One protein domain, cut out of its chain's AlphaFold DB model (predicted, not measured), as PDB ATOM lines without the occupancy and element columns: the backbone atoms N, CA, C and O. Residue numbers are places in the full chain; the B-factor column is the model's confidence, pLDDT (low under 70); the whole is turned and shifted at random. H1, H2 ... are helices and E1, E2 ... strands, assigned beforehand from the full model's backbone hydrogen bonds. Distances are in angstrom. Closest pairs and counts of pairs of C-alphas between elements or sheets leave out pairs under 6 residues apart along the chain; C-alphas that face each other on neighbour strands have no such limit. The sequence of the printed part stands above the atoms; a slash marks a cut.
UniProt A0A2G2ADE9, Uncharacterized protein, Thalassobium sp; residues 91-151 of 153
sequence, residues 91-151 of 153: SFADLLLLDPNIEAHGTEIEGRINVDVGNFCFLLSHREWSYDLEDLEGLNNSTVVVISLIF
ATOM      1  N   SER A  91     145.428  97.078  97.533       97.19
ATOM      2  CA  SER A  91     146.165  98.149  96.856       97.19
ATOM      3  C   SER A  91     145.331  99.425  96.720       97.19
ATOM      4  O   SER A  91     144.103  99.381  96.746       97.19
ATOM      5  N   PHE A  92     145.986 100.567  96.499       95.94
ATOM      6  CA  PHE A  92     145.284 101.803  96.132       95.94
ATOM      7  C   PHE A  92     144.482 101.656  94.824       95.94
ATOM      8  O   PHE A  92     143.392 102.206  94.696       95.94
ATOM      9  N   ALA A  93     144.964 100.840  93.881       95.31
ATOM     10  CA  ALA A  93     144.225 100.529  92.660       95.31
ATOM     11  C   ALA A  93     142.893  99.813  92.945       95.31
ATOM     12  O   ALA A  93     141.909 100.081  92.262       95.31
ATOM     13  N   ASP A  94     142.832  98.955  93.969       96.00
ATOM     14  CA  ASP A  94     141.577  98.311  94.376       96.00
ATOM     15  C   ASP A  94     140.561  99.339  94.900       96.00
ATOM     16  O   ASP A  94     139.368  99.199  94.640       96.00
ATOM     17  N   LEU A  95     141.022 100.399  95.577       95.31
ATOM     18  CA  LEU A  95     140.163 101.507  96.015       95.31
ATOM     19  C   LEU A  95     139.632 102.312  94.819       95.31
ATOM     20  O   LEU A  95     138.438 102.595  94.758       95.31
ATOM     21  N   LEU A  96     140.478 102.594  93.822       94.12
ATOM     22  CA  LEU A  96     140.070 103.279  92.584       94.12
ATOM     23  C   LEU A  96     139.037 102.489  91.763       94.12
ATOM     24  O   LEU A  96     138.261 103.075  91.010       94.12
ATOM     25  N   LEU A  97     139.018 101.156  91.881       94.19
ATOM     26  CA  LEU A  97     137.982 100.330  91.251       94.19
ATOM     27  C   LEU A  97     136.611 100.499  91.917       94.19
ATOM     28  O   LEU A  97     135.597 100.276  91.252       94.19
ATOM     29  N   LEU A  98     136.572 100.870  93.201       93.12
ATOM     30  CA  LEU A  98     135.327 101.163  93.913       93.12
ATOM     31  C   LEU A  98     134.811 102.561  93.590       93.12
ATOM     32  O   LEU A  98     133.623 102.718  93.308       93.12
ATOM     33  N   ASP A  99     135.704 103.548  93.601       93.12
ATOM     34  CA  ASP A  99     135.402 104.913  93.191       93.12
ATOM     35  C   ASP A  99     136.593 105.520  92.420       93.12
ATOM     36  O   ASP A  99     137.639 105.821  92.994       93.12
ATOM     37  N   PRO A 100     136.465 105.724  91.098       91.81
ATOM     38  CA  PRO A 100     137.528 106.323  90.296       91.81
ATOM     39  C   PRO A 100     137.863 107.775  90.662       91.81
ATOM     40  O   PRO A 100     138.868 108.287  90.174       91.81
ATOM     41  N   ASN A 101     137.017 108.447  91.453       90.31
ATOM     42  CA  ASN A 101     137.194 109.839  91.861       90.31
ATOM     43  C   ASN A 101     137.519 109.981  93.356       90.31
ATOM     44  O   ASN A 101     137.300 111.064  93.895       90.31
ATOM     45  N   ILE A 102     138.006 108.924  94.028       91.56
ATOM     46  CA  ILE A 102     138.444 109.044  95.426       91.56
ATOM     47  C   ILE A 102     139.445 110.186  95.588       91.56
ATOM     48  O   ILE A 102     140.387 110.341  94.804       91.56
ATOM     49  N   GLU A 103     139.260 110.946  96.657       90.44
ATOM     50  CA  GLU A 103     140.236 111.919  97.118       90.44
ATOM     51  C   GLU A 103     141.133 111.256  98.168       90.44
ATOM     52  O   GLU A 103     140.703 110.404  98.950       90.44
ATOM     53  N   ALA A 104     142.414 111.613  98.140       92.62
ATOM     54  CA  ALA A 104     143.392 111.160  99.110       92.62
ATOM     55  C   ALA A 104     144.005 112.390  99.779       92.62
ATOM     56  O   ALA A 104     144.456 113.310  99.096       92.62
ATOM     57  N   HIS A 105     144.033 112.389 101.107       92.25
ATOM     58  CA  HIS A 105     144.510 113.512 101.905       92.25
ATOM     59  C   HIS A 105     145.721 113.092 102.724       92.25
ATOM     60  O   HIS A 105     145.679 112.087 103.441       92.25
ATOM     61  N   GLY A 106     146.800 113.865 102.628       89.62
ATOM     62  CA  GLY A 106     147.965 113.696 103.486       89.62
ATOM     63  C   GLY A 106     147.806 114.410 104.830       89.62
ATOM     64  O   GLY A 106     146.996 115.323 104.993       89.62
ATOM     65  N   THR A 107     148.612 114.024 105.815       86.75
ATOM     66  CA  THR A 107     148.732 114.736 107.095       86.75
ATOM     67  C   THR A 107     150.104 115.401 107.186       86.75
ATOM     68  O   THR A 107     151.120 114.710 107.110       86.75
ATOM     69  N   GLU A 108     150.163 116.704 107.453       86.00
ATOM     70  CA  GLU A 108     151.436 117.446 107.531       86.00
ATOM     71  C   GLU A 108     152.345 117.013 108.695       86.00
ATOM     72  O   GLU A 108     153.542 117.293 108.691       86.00
ATOM     73  N   ILE A 109     151.798 116.347 109.715       82.75
ATOM     74  CA  ILE A 109     152.543 115.986 110.928       82.75
ATOM     75  C   ILE A 109     153.188 114.605 110.767       82.75
ATOM     76  O   ILE A 109     154.412 114.469 110.810       82.75
ATOM     77  N   GLU A 110     152.381 113.568 110.541       83.12
ATOM     78  CA  GLU A 110     152.870 112.185 110.483       83.12
ATOM     79  C   GLU A 110     153.179 111.691 109.065       83.12
ATOM     80  O   GLU A 110     153.741 110.601 108.886       83.12
ATOM     81  N   GLY A 111     152.811 112.485 108.061       88.62
ATOM     82  CA  GLY A 111     152.890 112.115 106.661       88.62
ATOM     83  C   GLY A 111     151.944 110.977 106.277       88.62
ATOM     84  O   GLY A 111     152.225 110.267 105.326       88.62
ATOM     85  N   ARG A 112     150.889 110.695 107.049       91.69
ATOM     86  CA  ARG A 112     149.917 109.635 106.744       91.69
ATOM     87  C   ARG A 112     149.019 110.058 105.587       91.69
ATOM     88  O   ARG A 112     148.706 111.236 105.479       91.69
ATOM     89  N   ILE A 113     148.590 109.104 104.764       94.88
ATOM     90  CA  ILE A 113     147.621 109.354 103.691       94.88
ATOM     91  C   ILE A 113     146.359 108.556 103.953       94.88
ATOM     92  O   ILE A 113     146.415 107.330 104.061       94.88
ATOM     93  N   ASN A 114     145.239 109.262 103.990       94.75
ATOM     94  CA  ASN A 114     143.915 108.701 104.173       94.75
ATOM     95  C   ASN A 114     143.098 108.837 102.889       94.75
ATOM     96  O   ASN A 114     143.254 109.806 102.149       94.75
ATOM     97  N   VAL A 115     142.232 107.860 102.642       95.38
ATOM     98  CA  VAL A 115     141.301 107.829 101.512       95.38
ATOM     99  C   VAL A 115     139.918 107.514 102.049       95.38
ATOM    100  O   VAL A 115     139.743 106.470 102.676       95.38
ATOM    101  N   ASP A 116     138.939 108.360 101.763       94.31
ATOM    102  CA  ASP A 116     137.573 108.170 102.246       94.31
ATOM    103  C   ASP A 116     136.681 107.570 101.151       94.31
ATOM    104  O   ASP A 116     136.645 108.049 100.019       94.31
ATOM    105  N   VAL A 117     135.950 106.501 101.484       93.19
ATOM    106  CA  VAL A 117     134.943 105.877 100.611       93.19
ATOM    107  C   VAL A 117     133.718 105.509 101.442       93.19
ATOM    108  O   VAL A 117     133.700 104.515 102.173       93.19
ATOM    109  N   GLY A 118     132.657 106.307 101.316       92.06
ATOM    110  CA  GLY A 118     131.459 106.151 102.141       92.06
ATOM    111  C   GLY A 118     131.784 106.336 103.625       92.06
ATOM    112  O   GLY A 118     132.346 107.353 104.003       92.06
ATOM    113  N   ASN A 119     131.459 105.338 104.452       95.00
ATOM    114  CA  ASN A 119     131.725 105.373 105.898       95.00
ATOM    115  C   ASN A 119     133.108 104.819 106.277       95.00
ATOM    116  O   ASN A 119     133.402 104.660 107.463       95.00
ATOM    117  N   PHE A 120     133.938 104.460 105.297       96.25
ATOM    118  CA  PHE A 120     135.274 103.934 105.539       96.25
ATOM    119  C   PHE A 120     136.337 104.969 105.200       96.25
ATOM    120  O   PHE A 120     136.290 105.590 104.144       96.25
ATOM    121  N   CYS A 121     137.335 105.065 106.068       96.75
ATOM    122  CA  CYS A 121     138.584 105.763 105.828       96.75
ATOM    123  C   CYS A 121     139.713 104.723 105.765       96.75
ATOM    124  O   CYS A 121     139.837 103.867 106.643       96.75
ATOM    125  N   PHE A 122     140.520 104.750 104.712       97.19
ATOM    126  CA  PHE A 122     141.616 103.814 104.481       97.19
ATOM    127  C   PHE A 122     142.950 104.526 104.655       97.19
ATOM    128  O   PHE A 122     143.286 105.415 103.874       97.19
ATOM    129  N   LEU A 123     143.745 104.086 105.627       96.56
ATOM    130  CA  LEU A 123     145.118 104.555 105.782       96.56
ATOM    131  C   LEU A 123     146.027 103.779 104.828       96.56
ATOM    132  O   LEU A 123     146.047 102.545 104.847       96.56
ATOM    133  N   LEU A 124     146.814 104.488 104.025       96.88
ATOM    134  CA  LEU A 124     147.767 103.899 103.087       96.88
ATOM    135  C   LEU A 124     149.172 103.759 103.694       96.88
ATOM    136  O   LEU A 124     149.572 104.496 104.590       96.88
ATOM    137  N   SER A 125     149.953 102.810 103.171       95.81
ATOM    138  CA  SER A 125     151.348 102.573 103.574       95.81
ATOM    139  C   SER A 125     152.332 103.649 103.100       95.81
ATOM    140  O   SER A 125     153.430 103.760 103.653       95.81
ATOM    141  N   HIS A 126     151.969 104.420 102.074       94.31
ATOM    142  CA  HIS A 126     152.771 105.533 101.574       94.31
ATOM    143  C   HIS A 126     152.732 106.711 102.539       94.31
ATOM    144  O   HIS A 126     151.749 106.901 103.257       94.31
ATOM    145  N   ARG A 127     153.807 107.504 102.536       91.88
ATOM    146  CA  ARG A 127     153.878 108.723 103.332       91.88
ATOM    147  C   ARG A 127     154.116 109.953 102.481       91.88
ATOM    148  O   ARG A 127     155.043 109.947 101.681       91.88
ATOM    149  N   GLU A 128     153.333 110.992 102.730       89.81
ATOM    150  CA  GLU A 128     153.467 112.310 102.115       89.81
ATOM    151  C   GLU A 128     153.096 113.388 103.137       89.81
ATOM    152  O   GLU A 128     152.112 113.251 103.860       89.81
ATOM    153  N   TRP A 129     153.905 114.445 103.211       91.31
ATOM    154  CA  TRP A 129     153.769 115.540 104.180       91.31
ATOM    155  C   TRP A 129     153.042 116.760 103.601       91.31
ATOM    156  O   TRP A 129     152.978 117.802 104.252       91.31
ATOM    157  N   SER A 130     152.491 116.638 102.394       87.31
ATOM    158  CA  SER A 130     151.548 117.594 101.813       87.31
ATOM    159  C   SER A 130     150.113 117.167 102.100       87.31
ATOM    160  O   SER A 130     149.783 115.993 101.950       87.31
ATOM    161  N   TYR A 131     149.254 118.117 102.476       85.06
ATOM    162  CA  TYR A 131     147.820 117.858 102.628       85.06
ATOM    163  C   TYR A 131     147.164 117.562 101.273       85.06
ATOM    164  O   TYR A 131     146.539 116.514 101.097       85.06
ATOM    165  N   ASP A 132     147.369 118.466 100.314       84.81
ATOM    166  CA  ASP A 132     146.890 118.317  98.946       84.81
ATOM    167  C   ASP A 132     147.881 117.460  98.157       84.81
ATOM    168  O   ASP A 132     149.055 117.819  97.988       84.81
ATOM    169  N   LEU A 133     147.406 116.313  97.678       84.38
ATOM    170  CA  LEU A 133     148.162 115.445  96.785       84.38
ATOM    171  C   LEU A 133     147.883 115.873  95.342       84.38
ATOM    172  O   LEU A 133     146.821 115.595  94.794       84.38
ATOM    173  N   GLU A 134     148.840 116.566  94.725       78.56
ATOM    174  CA  GLU A 134     148.715 117.012  93.328       78.56
ATOM    175  C   GLU A 134     148.760 115.844  92.323       78.56
ATOM    176  O   GLU A 134     148.257 115.968  91.207       78.56
ATOM    177  N   ASP A 135     149.354 114.712  92.716       81.00
ATOM    178  CA  ASP A 135     149.522 113.526  91.879       81.00
ATOM    179  C   ASP A 135     149.290 112.235  92.681       81.00
ATOM    180  O   ASP A 135     150.047 111.891  93.592       81.00
ATOM    181  N   LEU A 136     148.243 111.495  92.310       85.69
ATOM    182  CA  LEU A 136     147.916 110.202  92.907       85.69
ATOM    183  C   LEU A 136     148.703 109.041  92.277       85.69
ATOM    184  O   LEU A 136     148.691 107.939  92.827       85.69
ATOM    185  N   GLU A 137     149.427 109.243  91.165       85.31
ATOM    186  CA  GLU A 137     150.241 108.188  90.540       85.31
ATOM    187  C   GLU A 137     151.318 107.653  91.495       85.31
ATOM    188  O   GLU A 137     151.656 106.462  91.457       85.31
ATOM    189  N   GLY A 138     151.808 108.500  92.408       85.44
ATOM    190  CA  GLY A 138     152.737 108.116  93.473       85.44
ATOM    191  C   GLY A 138     152.182 107.058  94.436       85.44
ATOM    192  O   GLY A 138     152.955 106.345  95.083       85.44
ATOM    193  N   LEU A 139     150.856 106.890  94.485       91.00
ATOM    194  CA  LEU A 139     150.169 105.954  95.373       91.00
ATOM    195  C   LEU A 139     149.956 104.566  94.763       91.00
ATOM    196  O   LEU A 139     149.474 103.668  95.447       91.00
ATOM    197  N   ASN A 140     150.341 104.337  93.505       89.50
ATOM    198  CA  ASN A 140     150.086 103.065  92.815       89.50
ATOM    199  C   ASN A 140     150.716 101.834  93.494       89.50
ATOM    200  O   ASN A 140     150.236 100.718  93.315       89.50
ATOM    201  N   ASN A 141     151.777 102.029  94.281       91.44
ATOM    202  CA  ASN A 141     152.425 100.959  95.047       91.44
ATOM    203  C   ASN A 141     151.987 100.920  96.521       91.44
ATOM    204  O   ASN A 141     152.531 100.142  97.306       91.44
ATOM    205  N   SER A 142     151.042 101.775  96.910       95.19
ATOM    206  CA  SER A 142     150.512 101.847  98.264       95.19
ATOM    207  C   SER A 142     149.530 100.718  98.528       95.19
ATOM    208  O   SER A 142     148.762 100.301  97.658       95.19
ATOM    209  N   THR A 143     149.512 100.279  99.779       97.25
ATOM    210  CA  THR A 143     148.555  99.301 100.288       97.25
ATOM    211  C   THR A 143     147.835  99.862 101.499       97.25
ATOM    212  O   THR A 143     148.438 100.591 102.286       97.25
ATOM    213  N   VAL A 144     146.583  99.471 101.691       96.81
ATOM    214  CA  VAL A 144     145.812  99.734 102.906       96.81
ATOM    215  C   VAL A 144     146.515  99.082 104.095       96.81
ATOM    216  O   VAL A 144     146.809  97.887 104.060       96.81
ATOM    217  N   VAL A 145     146.784  99.849 105.145       96.44
ATOM    218  CA  VAL A 145     147.378  99.358 106.400       96.44
ATOM    219  C   VAL A 145     146.396  99.387 107.566       96.44
ATOM    220  O   VAL A 145     146.534  98.573 108.474       96.44
ATOM    221  N   VAL A 146     145.398 100.271 107.520       96.00
ATOM    222  CA  VAL A 146     144.303 100.356 108.497       96.00
ATOM    223  C   VAL A 146     143.012 100.689 107.755       96.00
ATOM    224  O   VAL A 146     143.032 101.437 106.776       96.00
ATOM    225  N   ILE A 147     141.904 100.122 108.224       97.25
ATOM    226  CA  ILE A 147     140.551 100.486 107.799       97.25
ATOM    227  C   ILE A 147     139.832 101.080 109.000       97.25
ATOM    228  O   ILE A 147     139.659 100.398 110.004       97.25
ATOM    229  N   SER A 148     139.369 102.312 108.885       97.12
ATOM    230  CA  SER A 148     138.597 102.986 109.917       97.12
ATOM    231  C   SER A 148     137.137 103.057 109.482       97.12
ATOM    232  O   SER A 148     136.821 103.698 108.487       97.12
ATOM    233  N   LEU A 149     136.237 102.402 110.213       96.81
ATOM    234  CA  LEU A 149     134.799 102.631 110.093       96.81
ATOM    235  C   LEU A 149     134.450 103.874 110.911       96.81
ATOM    236  O   LEU A 149     134.611 103.872 112.132       96.81
ATOM    237  N   ILE A 150     133.992 104.926 110.241       95.75
ATOM    238  CA  ILE A 150     133.675 106.215 110.850       95.75
ATOM    239  C   ILE A 150     132.182 106.281 111.164       95.75
ATOM    240  O   ILE A 150     131.330 105.984 110.326       95.75
ATOM    241  N   PHE A 151     131.858 106.689 112.386       92.12
ATOM    242  CA  PHE A 151     130.495 106.986 112.792       92.12
ATOM    243  C   PHE A 151     130.284 108.498 112.737       92.12
ATOM    244  O   PHE A 151     130.679 109.215 113.652       92.12
TER     245      PHE A 151
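This is residues 91 to 151 of the 153 residues of an uncharacterized protein of Thalassobium sp (UniProt A0A2G2ADE9). One strongly twisted sheet of four strands forms a wall, with the short helix H1 over one face and the other face bare. The long link of residues 128 to 143 swings past the E1 edge of the sheet and comes back on the same side as H1, before the chain enters E4 at the opposite edge. The printed part has 61 residues, with one named helix and four named strands in the order H1, E1, E2, E3, E4; the sheet's order is E1, E2, E3, E4, all antiparallel, and the class is mixed, helices and strands. The whole is compact, with a radius of gyration of the C-alphas of 10.6 A, and rounded, spanning 25 by 24 by 18 A.

H1 takes residues 92 to 98, from C-alpha 92 at (145.284, 101.803, 96.132), and is 10.2 A long. E1, residues 104 to 106, measures 6.8 A. E2, residues 112 to 117, measures 16.6 A. E3, residues 120 to 127, is the longest strand at 19.3 A and begins with C-alpha 120 at (135.274, 103.934, 105.539). E4, residues 144 to 150, measures 15.9 A and ends with C-alpha 150 at (133.675, 106.215, 110.850).

The four strands make a meander, each strand the antiparallel neighbour of the one before. E1 and E2 are a hairpin, their directions at 154 degrees, with N 105 and O 114 within hydrogen-bond range at 2.9 A. E2 and E3 are a hairpin at 150 degrees, with N 117 and O 120 at 2.8 A and N 124 and O 113 at 2.9 A. E3 and E4 are a hairpin at 150 degrees, with N 121 and O 148 at 2.8 A and N 123 and O 146 at 3.0 A. E1 and E4, the edge strands, are apart. H1 is on the sheet at a height over the sheet of 9.3 A. It lies over E3, where 4 of its 7 C-alphas fall, and only just not over E2, where 2 fall. It runs along the strands, at 12 degrees to E3 on the local plane. The closest C-alphas of H1 and E4 are those of Phe 92 and Val 144, 7.1 A apart. In H1, 2 of 3 O i to N i+4 pairs are within hydrogen-bond range.

The two C-alphas farthest apart are those of Glu 137 and Phe 151, at 29.8 A. The printed part has no cut. The links H1 to E1, E1 to E2 and E2 to E3 are tight; E3 to E4 is a long link of 16 residues. The mean pLDDT of the printed part is 91.9, and no printed residue is under 70.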